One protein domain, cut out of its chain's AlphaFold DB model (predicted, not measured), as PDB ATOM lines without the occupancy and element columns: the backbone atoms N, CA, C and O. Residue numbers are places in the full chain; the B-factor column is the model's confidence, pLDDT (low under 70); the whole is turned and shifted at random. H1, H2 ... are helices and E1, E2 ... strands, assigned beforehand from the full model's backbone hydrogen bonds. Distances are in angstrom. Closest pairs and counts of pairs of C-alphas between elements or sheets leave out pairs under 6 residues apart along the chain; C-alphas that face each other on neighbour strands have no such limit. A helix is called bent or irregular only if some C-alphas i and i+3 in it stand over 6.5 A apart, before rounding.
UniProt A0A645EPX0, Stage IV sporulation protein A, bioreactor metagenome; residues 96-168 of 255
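This is residues 96 to 168 of the 255 residues of the protein "Stage IV sporulation protein A" of bioreactor metagenome (UniProt A0A645EPX0). A wide, flat arch with two arms: one is the long bent helix H1, the other a thin ribbon of two chain stretches with the hairpin of E2 and E3 at its tip. They meet at a small corner, where the helix's last part, H1b, packs on the two-stranded sheet of E1 and E4, while residues 96 to 114 of H1 stick out free. The printed part has 73 residues, with one named helix and four named strands in the order H1, E1, E2, E3, E4; both two-stranded sheets, E1 - E4 and E2 - E3, are antiparallel, and the class is mixed, helices and strands. The whole is extended, with a radius of gyration of the C-alphas of 20.0 A and spans of 66 by 38 by 13 A.

H1, residues 96 to 126, was assigned as one helix by its hydrogen bonds but is bent: C-alphas 115 and 118 are 7.5 A apart. Its arms H1a, residues 96 to 115, and H1b, residues 118 to 126, stand at a steep tilt of 51 degrees. In both arms each O i to N i+4 pair is within hydrogen-bond range. The closest C-alphas of H1b and E1, residues 128 to 131, are those of Ala 119 and Gly 129, 4.1 A apart. The closest of H1b and E4, residues 163 to 166, are those of Val 123 and Met 165, 6.2 A apart. E1 and E4 are antiparallel, with 163 degrees between their directions; N 129 and O 165 are within hydrogen-bond range at 2.9 A, N 165 and O 129 at 2.8 A. Farther out, residues 139 to 140 pair with residues 158 to 159, antiparallel. E2, residues 144 to 148, and E3, residues 151 to 155, form an antiparallel hairpin at 144 degrees, with N 146 and O 153 at 2.8 A. H1a and H1b are apart from both E2 and E3.

H1a begins at C-alpha 96, (26.159, -30.500, -7.572), and is 28.8 A long; H1b is 11.7 A long. E1 measures 10.4 A, E2 12.6 A, E3 12.7 A and E4 10.1 A from first to last C-alpha. E2 ends at C-alpha 148, (-3.154, -70.647, 33.563), and E4 at C-alpha 166, (31.048, -47.943, 29.750).

The two C-alphas farthest apart, those of Asp 96 and Gly 150, are 68.2 A apart. The printed part has no cut. The link from E1 to E2, 12 residues, is long; that from E3 to E4, 7 residues, is short. The mean pLDDT of the printed part is 90.8, and no printed residue is under 70.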
ATOM      1  N   ASP A  96      27.448 -30.096  -8.150       92.00
ATOM      2  CA  ASP A  96      26.159 -30.500  -7.572       92.00
ATOM      3  C   ASP A  96      26.062 -32.013  -7.315       92.00
ATOM      4  O   ASP A  96      25.370 -32.444  -6.390       92.00
ATOM      5  N   GLY A  97      26.734 -32.837  -8.125       93.38
ATOM      6  CA  GLY A  97      26.740 -34.291  -7.982       93.38
ATOM      7  C   GLY A  97      27.515 -34.736  -6.745       93.38
ATOM      8  O   GLY A  97      27.018 -35.560  -5.966       93.38
ATOM      9  N   ASP A  98      28.687 -34.139  -6.524       92.06
ATOM     10  CA  ASP A  98      29.479 -34.307  -5.306       92.06
ATOM     11  C   ASP A  98      28.675 -33.878  -4.079       92.06
ATOM     12  O   ASP A  98      28.591 -34.617  -3.096       92.06
ATOM     13  N   LEU A  99      28.025 -32.712  -4.152       92.50
ATOM     14  CA  LEU A  99      27.210 -32.192  -3.059       92.50
ATOM     15  C   LEU A  99      26.053 -33.136  -2.714       92.50
ATOM     16  O   LEU A  99      25.831 -33.452  -1.545       92.50
ATOM     17  N   MET A 100      25.324 -33.619  -3.721       94.56
ATOM     18  CA  MET A 100      24.217 -34.559  -3.527       94.56
ATOM     19  C   MET A 100      24.685 -35.880  -2.915       94.56
ATOM     20  O   MET A 100      24.027 -36.418  -2.016       94.56
ATOM     21  N   SER A 101      25.828 -36.392  -3.370       94.31
ATOM     22  CA  SER A 101      26.419 -37.626  -2.849       94.31
ATOM     23  C   SER A 101      26.843 -37.450  -1.390       94.31
ATOM     24  O   SER A 101      26.427 -38.227  -0.529       94.31
ATOM     25  N   LEU A 102      27.554 -36.360  -1.090       94.56
ATOM     26  CA  LEU A 102      27.985 -36.007   0.259       94.56
ATOM     27  C   LEU A 102      26.795 -35.863   1.213       94.56
ATOM     28  O   LEU A 102      26.795 -36.449   2.292       94.56
ATOM     29  N   MET A 103      25.755 -35.128   0.817       94.69
ATOM     30  CA  MET A 103      24.556 -34.944   1.642       94.69
ATOM     31  C   MET A 103      23.819 -36.263   1.891       94.69
ATOM     32  O   MET A 103      23.324 -36.496   2.996       94.69
ATOM     33  N   THR A 104      23.775 -37.147   0.893       95.69
ATOM     34  CA  THR A 104      23.167 -38.477   1.027       95.69
ATOM     35  C   THR A 104      23.937 -39.348   2.017       95.69
ATOM     36  O   THR A 104      23.331 -40.026   2.850       95.69
ATOM     37  N   ASP A 105      25.266 -39.318   1.972       95.19
ATOM     38  CA  ASP A 105      26.094 -40.098   2.889       95.19
ATOM     39  C   ASP A 105      26.087 -39.516   4.304       95.19
ATOM     40  O   ASP A 105      25.903 -40.260   5.272       95.19
ATOM     41  N   LEU A 106      26.149 -38.190   4.442       95.31
ATOM     42  CA  LEU A 106      25.996 -37.514   5.731       95.31
ATOM     43  C   LEU A 106      24.629 -37.784   6.364       95.31
ATOM     44  O   LEU A 106      24.551 -37.925   7.582       95.31
ATOM     45  N   ALA A 107      23.559 -37.923   5.577       96.19
ATOM     46  CA  ALA A 107      22.251 -38.298   6.106       96.19
ATOM     47  C   ALA A 107      22.260 -39.705   6.736       96.19
ATOM     48  O   ALA A 107      21.680 -39.898   7.808       96.19
ATOM     49  N   LYS A 108      22.953 -40.675   6.120       95.19
ATOM     50  CA  LYS A 108      23.127 -42.024   6.695       95.19
ATOM     51  C   LYS A 108      23.939 -41.963   7.988       95.19
ATOM     52  O   LYS A 108      23.506 -42.506   9.000       95.19
ATOM     53  N   VAL A 109      25.071 -41.256   7.972       95.94
ATOM     54  CA  VAL A 109      25.933 -41.084   9.155       95.94
ATOM     55  C   VAL A 109      25.168 -40.408  10.288       95.94
ATOM     56  O   VAL A 109      25.222 -40.871  11.424       95.94
ATOM     57  N   LYS A 110      24.407 -39.353   9.984       95.50
ATOM     58  CA  LYS A 110      23.579 -38.654  10.965       95.50
ATOM     59  C   LYS A 110      22.552 -39.594  11.588       95.50
ATOM     60  O   LYS A 110      22.398 -39.568  12.801       95.50
ATOM     61  N   LYS A 111      21.880 -40.433  10.792       91.62
ATOM     62  CA  LYS A 111      20.897 -41.396  11.307       91.62
ATOM     63  C   LYS A 111      21.528 -42.366  12.310       91.62
ATOM     64  O   LYS A 111      20.962 -42.572  13.378       91.62
ATOM     65  N   GLU A 112      22.694 -42.923  11.995       90.69
ATOM     66  CA  GLU A 112      23.398 -43.833  12.908       90.69
ATOM     67  C   GLU A 112      23.948 -43.102  14.143       90.69
ATOM     68  O   GLU A 112      23.849 -43.606  15.260       90.69
ATOM     69  N   TYR A 113      24.461 -41.879  13.979       94.25
ATOM     70  CA  TYR A 113      24.914 -41.061  15.102       94.25
ATOM     71  C   TYR A 113      23.762 -40.667  16.034       94.25
ATOM     72  O   TYR A 113      23.902 -40.764  17.250       94.25
ATOM     73  N   ASP A 114      22.609 -40.270  15.488       91.62
ATOM     74  CA  ASP A 114      21.423 -39.901  16.267       91.62
ATOM     75  C   ASP A 114      20.962 -41.058  17.172       91.62
ATOM     76  O   ASP A 114      20.521 -40.798  18.291       91.62
ATOM     77  N   LYS A 115      21.112 -42.322  16.736       90.06
ATOM     78  CA  LYS A 115      20.813 -43.500  17.572       90.06
ATOM     79  C   LYS A 115      21.691 -43.553  18.823       90.06
ATOM     80  O   LYS A 115      21.203 -43.852  19.908       90.06
ATOM     81  N   VAL A 116      22.987 -43.267  18.684       94.69
ATOM     82  CA  VAL A 116      23.972 -43.437  19.767       94.69
ATOM     83  C   VAL A 116      24.251 -42.165  20.566       94.69
ATOM     84  O   VAL A 116      24.832 -42.245  21.647       94.69
ATOM     85  N   LYS A 117      23.847 -40.993  20.063       95.25
ATOM     86  CA  LYS A 117      24.179 -39.678  20.628       95.25
ATOM     87  C   LYS A 117      23.856 -39.570  22.119       95.25
ATOM     88  O   LYS A 117      24.733 -39.230  22.904       95.25
ATOM     89  N   THR A 118      22.635 -39.919  22.517       94.19
ATOM     90  CA  THR A 118      22.209 -39.841  23.925       94.19
ATOM     91  C   THR A 118      23.050 -40.749  24.822       94.19
ATOM     92  O   THR A 118      23.464 -40.336  25.899       94.19
ATOM     93  N   ALA A 119      23.371 -41.962  24.358       95.81
ATOM     94  CA  ALA A 119      24.218 -42.892  25.099       95.81
ATOM     95  C   ALA A 119      25.654 -42.362  25.254       95.81
ATOM     96  O   ALA A 119      26.265 -42.539  26.307       95.81
ATOM     97  N   LEU A 120      26.185 -41.695  24.224       96.25
ATOM     98  CA  LEU A 120      27.496 -41.045  24.274       96.25
ATOM     99  C   LEU A 120      27.529 -39.886  25.275       96.25
ATOM    100  O   LEU A 120      28.521 -39.717  25.982       96.25
ATOM    101  N   ASP A 121      26.462 -39.098  25.351       96.12
ATOM    102  CA  ASP A 121      26.364 -38.010  26.324       96.12
ATOM    103  C   ASP A 121      26.237 -38.578  27.752       96.12
ATOM    104  O   ASP A 121      27.005 -38.208  28.644       96.12
ATOM    105  N   ASP A 122      25.388 -39.590  27.953       96.44
ATOM    106  CA  ASP A 122      25.221 -40.269  29.244       96.44
ATOM    107  C   ASP A 122      26.513 -40.935  29.742       96.44
ATOM    108  O   ASP A 122      26.871 -40.798  30.913       96.44
ATOM    109  N   VAL A 123      27.258 -41.633  28.876       96.81
ATOM    110  CA  VAL A 123      28.519 -42.280  29.278       96.81
ATOM    111  C   VAL A 123      29.597 -41.250  29.627       96.81
ATOM    112  O   VAL A 123      30.416 -41.487  30.517       96.81
ATOM    113  N   ARG A 124      29.584 -40.076  28.982       94.31
ATOM    114  CA  ARG A 124      30.496 -38.969  29.297       94.31
ATOM    115  C   ARG A 124      30.167 -38.304  30.624       94.31
ATOM    116  O   ARG A 124      31.090 -37.922  31.335       94.31
ATOM    117  N   GLU A 125      28.896 -38.182  30.981       94.56
ATOM    118  CA  GLU A 125      28.499 -37.548  32.240       94.56
ATOM    119  C   GLU A 125      28.527 -38.531  33.415       94.56
ATOM    120  O   GLU A 125      29.137 -38.267  34.452       94.56
ATOM    121  N   LYS A 126      27.899 -39.694  33.245       95.69
ATOM    122  CA  LYS A 126      27.591 -40.651  34.319       95.69
ATOM    123  C   LYS A 126      28.532 -41.855  34.340       95.69
ATOM    124  O   LYS A 126      28.519 -42.620  35.298       95.69
ATOM    125  N   GLY A 127      29.337 -42.045  33.293       92.31
ATOM    126  CA  GLY A 127      30.205 -43.215  33.125       92.31
ATOM    127  C   GLY A 127      29.507 -44.444  32.532       92.31
ATOM    128  O   GLY A 127      30.167 -45.453  32.284       92.31
ATOM    129  N   TYR A 128      28.199 -44.363  32.270       93.62
ATOM    130  CA  TYR A 128      27.404 -45.443  31.692       93.62
ATOM    131  C   TYR A 128      26.322 -44.889  30.764       93.62
ATOM    132  O   TYR A 128      25.544 -44.032  31.178       93.62
ATOM    133  N   GLY A 129      26.262 -45.389  29.531       95.56
ATOM    134  CA  GLY A 129      25.289 -44.979  28.520       95.56
ATOM    135  C   GLY A 129      24.625 -46.181  27.860       95.56
ATOM    136  O   GLY A 129      25.260 -47.219  27.677       95.56
ATOM    137  N   ILE A 130      23.348 -46.050  27.506       93.94
ATOM    138  CA  ILE A 130      22.564 -47.133  26.899       93.94
ATOM    139  C   ILE A 130      21.982 -46.636  25.582       93.94
ATOM    140  O   ILE A 130      21.287 -45.622  25.548       93.94
ATOM    141  N   VAL A 131      22.245 -47.370  24.504       94.56
ATOM    142  CA  VAL A 131      21.558 -47.172  23.226       94.56
ATOM    143  C   VAL A 131      20.264 -47.968  23.288       94.56
ATOM    144  O   VAL A 131      20.282 -49.199  23.370       94.56
ATOM    145  N   VAL A 132      19.141 -47.257  23.290       86.62
ATOM    146  CA  VAL A 132      17.820 -47.884  23.278       86.62
ATOM    147  C   VAL A 132      17.546 -48.390  21.859       86.62
ATOM    148  O   VAL A 132      17.638 -47.585  20.929       86.62
ATOM    149  N   PRO A 133      17.211 -49.680  21.675       86.94
ATOM    150  CA  PRO A 133      16.903 -50.207  20.356       86.94
ATOM    151  C   PRO A 133      15.664 -49.535  19.777       86.94
ATOM    152  O   PRO A 133      14.700 -49.231  20.491       86.94
ATOM    153  N   SER A 134      15.682 -49.316  18.471       86.31
ATOM    154  CA  SER A 134      14.533 -48.768  17.764       86.31
ATOM    155  C   SER A 134      13.468 -49.843  17.507       86.31
ATOM    156  O   SER A 134      13.702 -51.042  17.637       86.31
ATOM    157  N   ILE A 135      12.246 -49.420  17.170       85.12
ATOM    158  CA  ILE A 135      11.116 -50.346  16.958       85.12
ATOM    159  C   ILE A 135      11.408 -51.333  15.816       85.12
ATOM    160  O   ILE A 135      10.997 -52.486  15.881       85.12
ATOM    161  N   ASP A 136      12.136 -50.895  14.791       87.12
ATOM    162  CA  ASP A 136      12.596 -51.718  13.669       87.12
ATOM    163  C   ASP A 136      13.662 -52.757  14.056       87.12
ATOM    164  O   ASP A 136      13.888 -53.697  13.301       87.12
ATOM    165  N   GLU A 137      14.274 -52.631  15.235       86.38
ATOM    166  CA  GLU A 137      15.239 -53.592  15.784       86.38
ATOM    167  C   GLU A 137      14.564 -54.634  16.703       86.38
ATOM    168  O   GLU A 137      15.220 -55.564  17.180       86.38
ATOM    169  N   LEU A 138      13.246 -54.519  16.936       88.81
ATOM    170  CA  LEU A 138      12.471 -55.484  17.715       88.81
ATOM    171  C   LEU A 138      12.113 -56.712  16.871       88.81
ATOM    172  O   LEU A 138      11.420 -56.628  15.859       88.81
ATOM    173  N   THR A 139      12.509 -57.883  17.356       89.12
ATOM    174  CA  THR A 139      12.083 -59.178  16.825       89.12
ATOM    175  C   THR A 139      10.931 -59.707  17.668       89.12
ATOM    176  O   THR A 139      11.097 -59.960  18.861       89.12
ATOM    177  N   LEU A 140       9.759 -59.873  17.055       87.81
ATOM    178  CA  LEU A 140       8.586 -60.490  17.674       87.81
ATOM    179  C   LEU A 140       8.560 -61.987  17.355       87.81
ATOM    180  O   LEU A 140       8.557 -62.373  16.188       87.81
ATOM    181  N   GLU A 141       8.529 -62.822  18.392       88.44
ATOM    182  CA  GLU A 141       8.304 -64.261  18.239       88.44
ATOM    183  C   GLU A 141       6.810 -64.556  18.049       88.44
ATOM    184  O   GLU A 141       5.943 -63.746  18.405       88.44
ATOM    185  N   GLU A 142       6.497 -65.734  17.502       86.12
ATOM    186  CA  GLU A 142       5.110 -66.152  17.305       86.12
ATOM    187  C   GLU A 142       4.332 -66.182  18.637       86.12
ATOM    188  O   GLU A 142       4.833 -66.683  19.650       86.12
ATOM    189  N   PRO A 143       3.094 -65.651  18.664       88.69
ATOM    190  CA  PRO A 143       2.267 -65.651  19.861       88.69
ATOM    191  C   PRO A 143       1.846 -67.072  20.249       88.69
ATOM    192  O   PRO A 143       1.220 -67.786  19.468       88.69
ATOM    193  N   GLU A 144       2.084 -67.448  21.505       88.06
ATOM    194  CA  GLU A 144       1.678 -68.751  22.038       88.06
ATOM    195  C   GLU A 144       0.456 -68.625  22.952       88.06
ATOM    196  O   GLU A 144       0.410 -67.777  23.848       88.06
ATOM    197  N   ILE A 145      -0.533 -69.508  22.787       88.44
ATOM    198  CA  ILE A 145      -1.656 -69.591  23.727       88.44
ATOM    199  C   ILE A 145      -1.190 -70.309  24.992       88.44
ATOM    200  O   ILE A 145      -0.792 -71.472  24.962       88.44
ATOM    201  N   VAL A 146      -1.311 -69.636  26.130       88.56
ATOM    202  CA  VAL A 146      -0.975 -70.181  27.445       88.56
ATOM    203  C   VAL A 146      -2.232 -70.374  28.281       88.56
ATOM    204  O   VAL A 146      -3.124 -69.525  28.300       88.56
ATOM    205  N   LYS A 147      -2.317 -71.499  28.995       84.50
ATOM    206  CA  LYS A 147      -3.423 -71.790  29.914       84.50
ATOM    207  C   LYS A 147      -2.930 -71.723  31.354       84.50
ATOM    208  O   LYS A 147      -2.093 -72.525  31.756       84.50
ATOM    209  N   GLN A 148      -3.473 -70.797  32.140       77.50
ATOM    210  CA  GLN A 148      -3.154 -70.647  33.563       77.50
ATOM    211  C   GLN A 148      -4.453 -70.575  34.370       77.50
ATOM    212  O   GLN A 148      -5.312 -69.734  34.109       77.50
ATOM    213  N   GLY A 149      -4.635 -71.497  35.322       77.12
ATOM    214  CA  GLY A 149      -5.781 -71.483  36.246       77.12
ATOM    215  C   GLY A 149      -7.163 -71.482  35.573       77.12
ATOM    216  O   GLY A 149      -8.071 -70.804  36.040       77.12
ATOM    217  N   GLY A 150      -7.324 -72.182  34.443       85.25
ATOM    218  CA  GLY A 150      -8.594 -72.245  33.703       85.25
ATOM    219  C   GLY A 150      -8.861 -71.072  32.748       85.25
ATOM    220  O   GLY A 150      -9.859 -71.108  32.034       85.25
ATOM    221  N   ARG A 151      -7.970 -70.074  32.678       85.00
ATOM    222  CA  ARG A 151      -8.033 -68.963  31.714       85.00
ATOM    223  C   ARG A 151      -7.038 -69.174  30.573       85.00
ATOM    224  O   ARG A 151      -5.976 -69.761  30.781       85.00
ATOM    225  N   TYR A 152      -7.396 -68.692  29.386       87.44
ATOM    226  CA  TYR A 152      -6.526 -68.645  28.209       87.44
ATOM    227  C   TYR A 152      -5.926 -67.243  28.090       87.44
ATOM    228  O   TYR A 152      -6.641 -66.253  28.224       87.44
ATOM    229  N   GLY A 153      -4.620 -67.169  27.858       86.75
ATOM    230  CA  GLY A 153      -3.889 -65.941  27.564       86.75
ATOM    231  C   GLY A 153      -3.022 -66.115  26.324       86.75
ATOM    232  O   GLY A 153      -2.802 -67.235  25.869       86.75
ATOM    233  N   VAL A 154      -2.524 -65.004  25.790       88.19
ATOM    234  CA  VAL A 154      -1.544 -64.993  24.700       88.19
ATOM    235  C   VAL A 154      -0.218 -64.523  25.278       88.19
ATOM    236  O   VAL A 154      -0.153 -63.461  25.896       88.19
ATOM    237  N   ARG A 155       0.832 -65.324  25.113       86.94
ATOM    238  CA  ARG A 155       2.201 -64.950  25.445       86.94
ATOM    239  C   ARG A 155       2.836 -64.333  24.209       86.94
ATOM    240  O   ARG A 155       3.003 -65.007  23.199       86.94
ATOM    241  N   LEU A 156       3.193 -63.061  24.325       88.88
ATOM    242  CA  LEU A 156       4.001 -62.345  23.348       88.88
ATOM    243  C   LEU A 156       5.431 -62.276  23.877       88.88
ATOM    244  O   LEU A 156       5.635 -61.952  25.048       88.88
ATOM    245  N   LYS A 157       6.407 -62.582  23.025       85.88
ATOM    246  CA  LYS A 157       7.826 -62.376  23.313       85.88
ATOM    247  C   LYS A 157       8.394 -61.448  22.253       85.88
ATOM    248  O   LYS A 157       8.139 -61.630  21.064       85.88
ATOM    249  N   ALA A 158       9.143 -60.456  22.706       86.62
ATOM    250  CA  ALA A 158       9.904 -59.567  21.852       86.62
ATOM    251  C   ALA A 158      11.342 -59.518  22.368       86.62
ATOM    252  O   ALA A 158      11.559 -59.525  23.582       86.62
ATOM    253  N   SER A 159      12.306 -59.476  21.459       86.50
ATOM    254  CA  SER A 159      13.724 -59.315  21.774       86.50
ATOM    255  C   SER A 159      14.330 -58.220  20.904       86.50
ATOM    256  O   SER A 159      13.877 -57.979  19.788       86.50
ATOM    257  N   ALA A 160      15.332 -57.525  21.428       88.19
ATOM    258  CA  ALA A 160      16.116 -56.554  20.680       88.19
ATOM    259  C   ALA A 160      17.542 -56.505  21.240       88.19
ATOM    260  O   ALA A 160      17.732 -56.746  22.438       88.19
ATOM    261  N   PRO A 161      18.547 -56.202  20.404       85.44
ATOM    262  CA  PRO A 161      19.899 -55.975  20.884       85.44
ATOM    263  C   PRO A 161      19.955 -54.692  21.724       85.44
ATOM    264  O   PRO A 161      19.390 -53.669  21.354       85.44
ATOM    265  N   SER A 162      20.673 -54.729  22.844       85.00
ATOM    266  CA  SER A 162      20.969 -53.544  23.654       85.00
ATOM    267  C   SER A 162      22.464 -53.251  23.608       85.00
ATOM    268  O   SER A 162      23.276 -54.126  23.919       85.00
ATOM    269  N   ILE A 163      22.846 -52.020  23.261       92.69
ATOM    270  CA  ILE A 163      24.250 -51.587  23.290       92.69
ATOM    271  C   ILE A 163      24.476 -50.758  24.548       92.69
ATOM    272  O   ILE A 163      23.757 -49.795  24.814       92.69
ATOM    273  N   HIS A 164      25.505 -51.122  25.305       93.31
ATOM    274  CA  HIS A 164      25.902 -50.432  26.524       93.31
ATOM    275  C   HIS A 164      27.317 -49.888  26.363       93.31
ATOM    276  O   HIS A 164      28.231 -50.608  25.968       93.31
ATOM    277  N   MET A 165      27.489 -48.610  26.678       94.62
ATOM    278  CA  MET A 165      28.766 -47.911  26.670       94.62
ATOM    279  C   MET A 165      29.218 -47.703  28.111       94.62
ATOM    280  O   MET A 165      28.449 -47.225  28.944       94.62
ATOM    281  N   ILE A 166      30.471 -48.045  28.406       92.81
ATOM    282  CA  ILE A 166      31.048 -47.943  29.750       92.81
ATOM    283  C   ILE A 166      32.325 -47.112  29.652       92.81
ATOM    284  O   ILE A 166      33.223 -47.449  28.881       92.81
ATOM    285  N   ARG A 167      32.417 -46.027  30.430       91.62
ATOM    286  CA  ARG A 167      33.651 -45.237  30.521       91.62
ATOM    287  C   ARG A 167      34.643 -45.951  31.433       91.62
ATOM    288  O   ARG A 167      34.307 -46.284  32.567       91.62
ATOM    289  N   ALA A 168      35.874 -46.121  30.961       86.88
ATOM    290  CA  ALA A 168      36.992 -46.605  31.760       86.88
ATOM    291  C   ALA A 168      38.108 -45.555  31.780       86.88
ATOM    292  O   ALA A 168      38.671 -45.219  30.740       86.88
TER     293      ALA A 168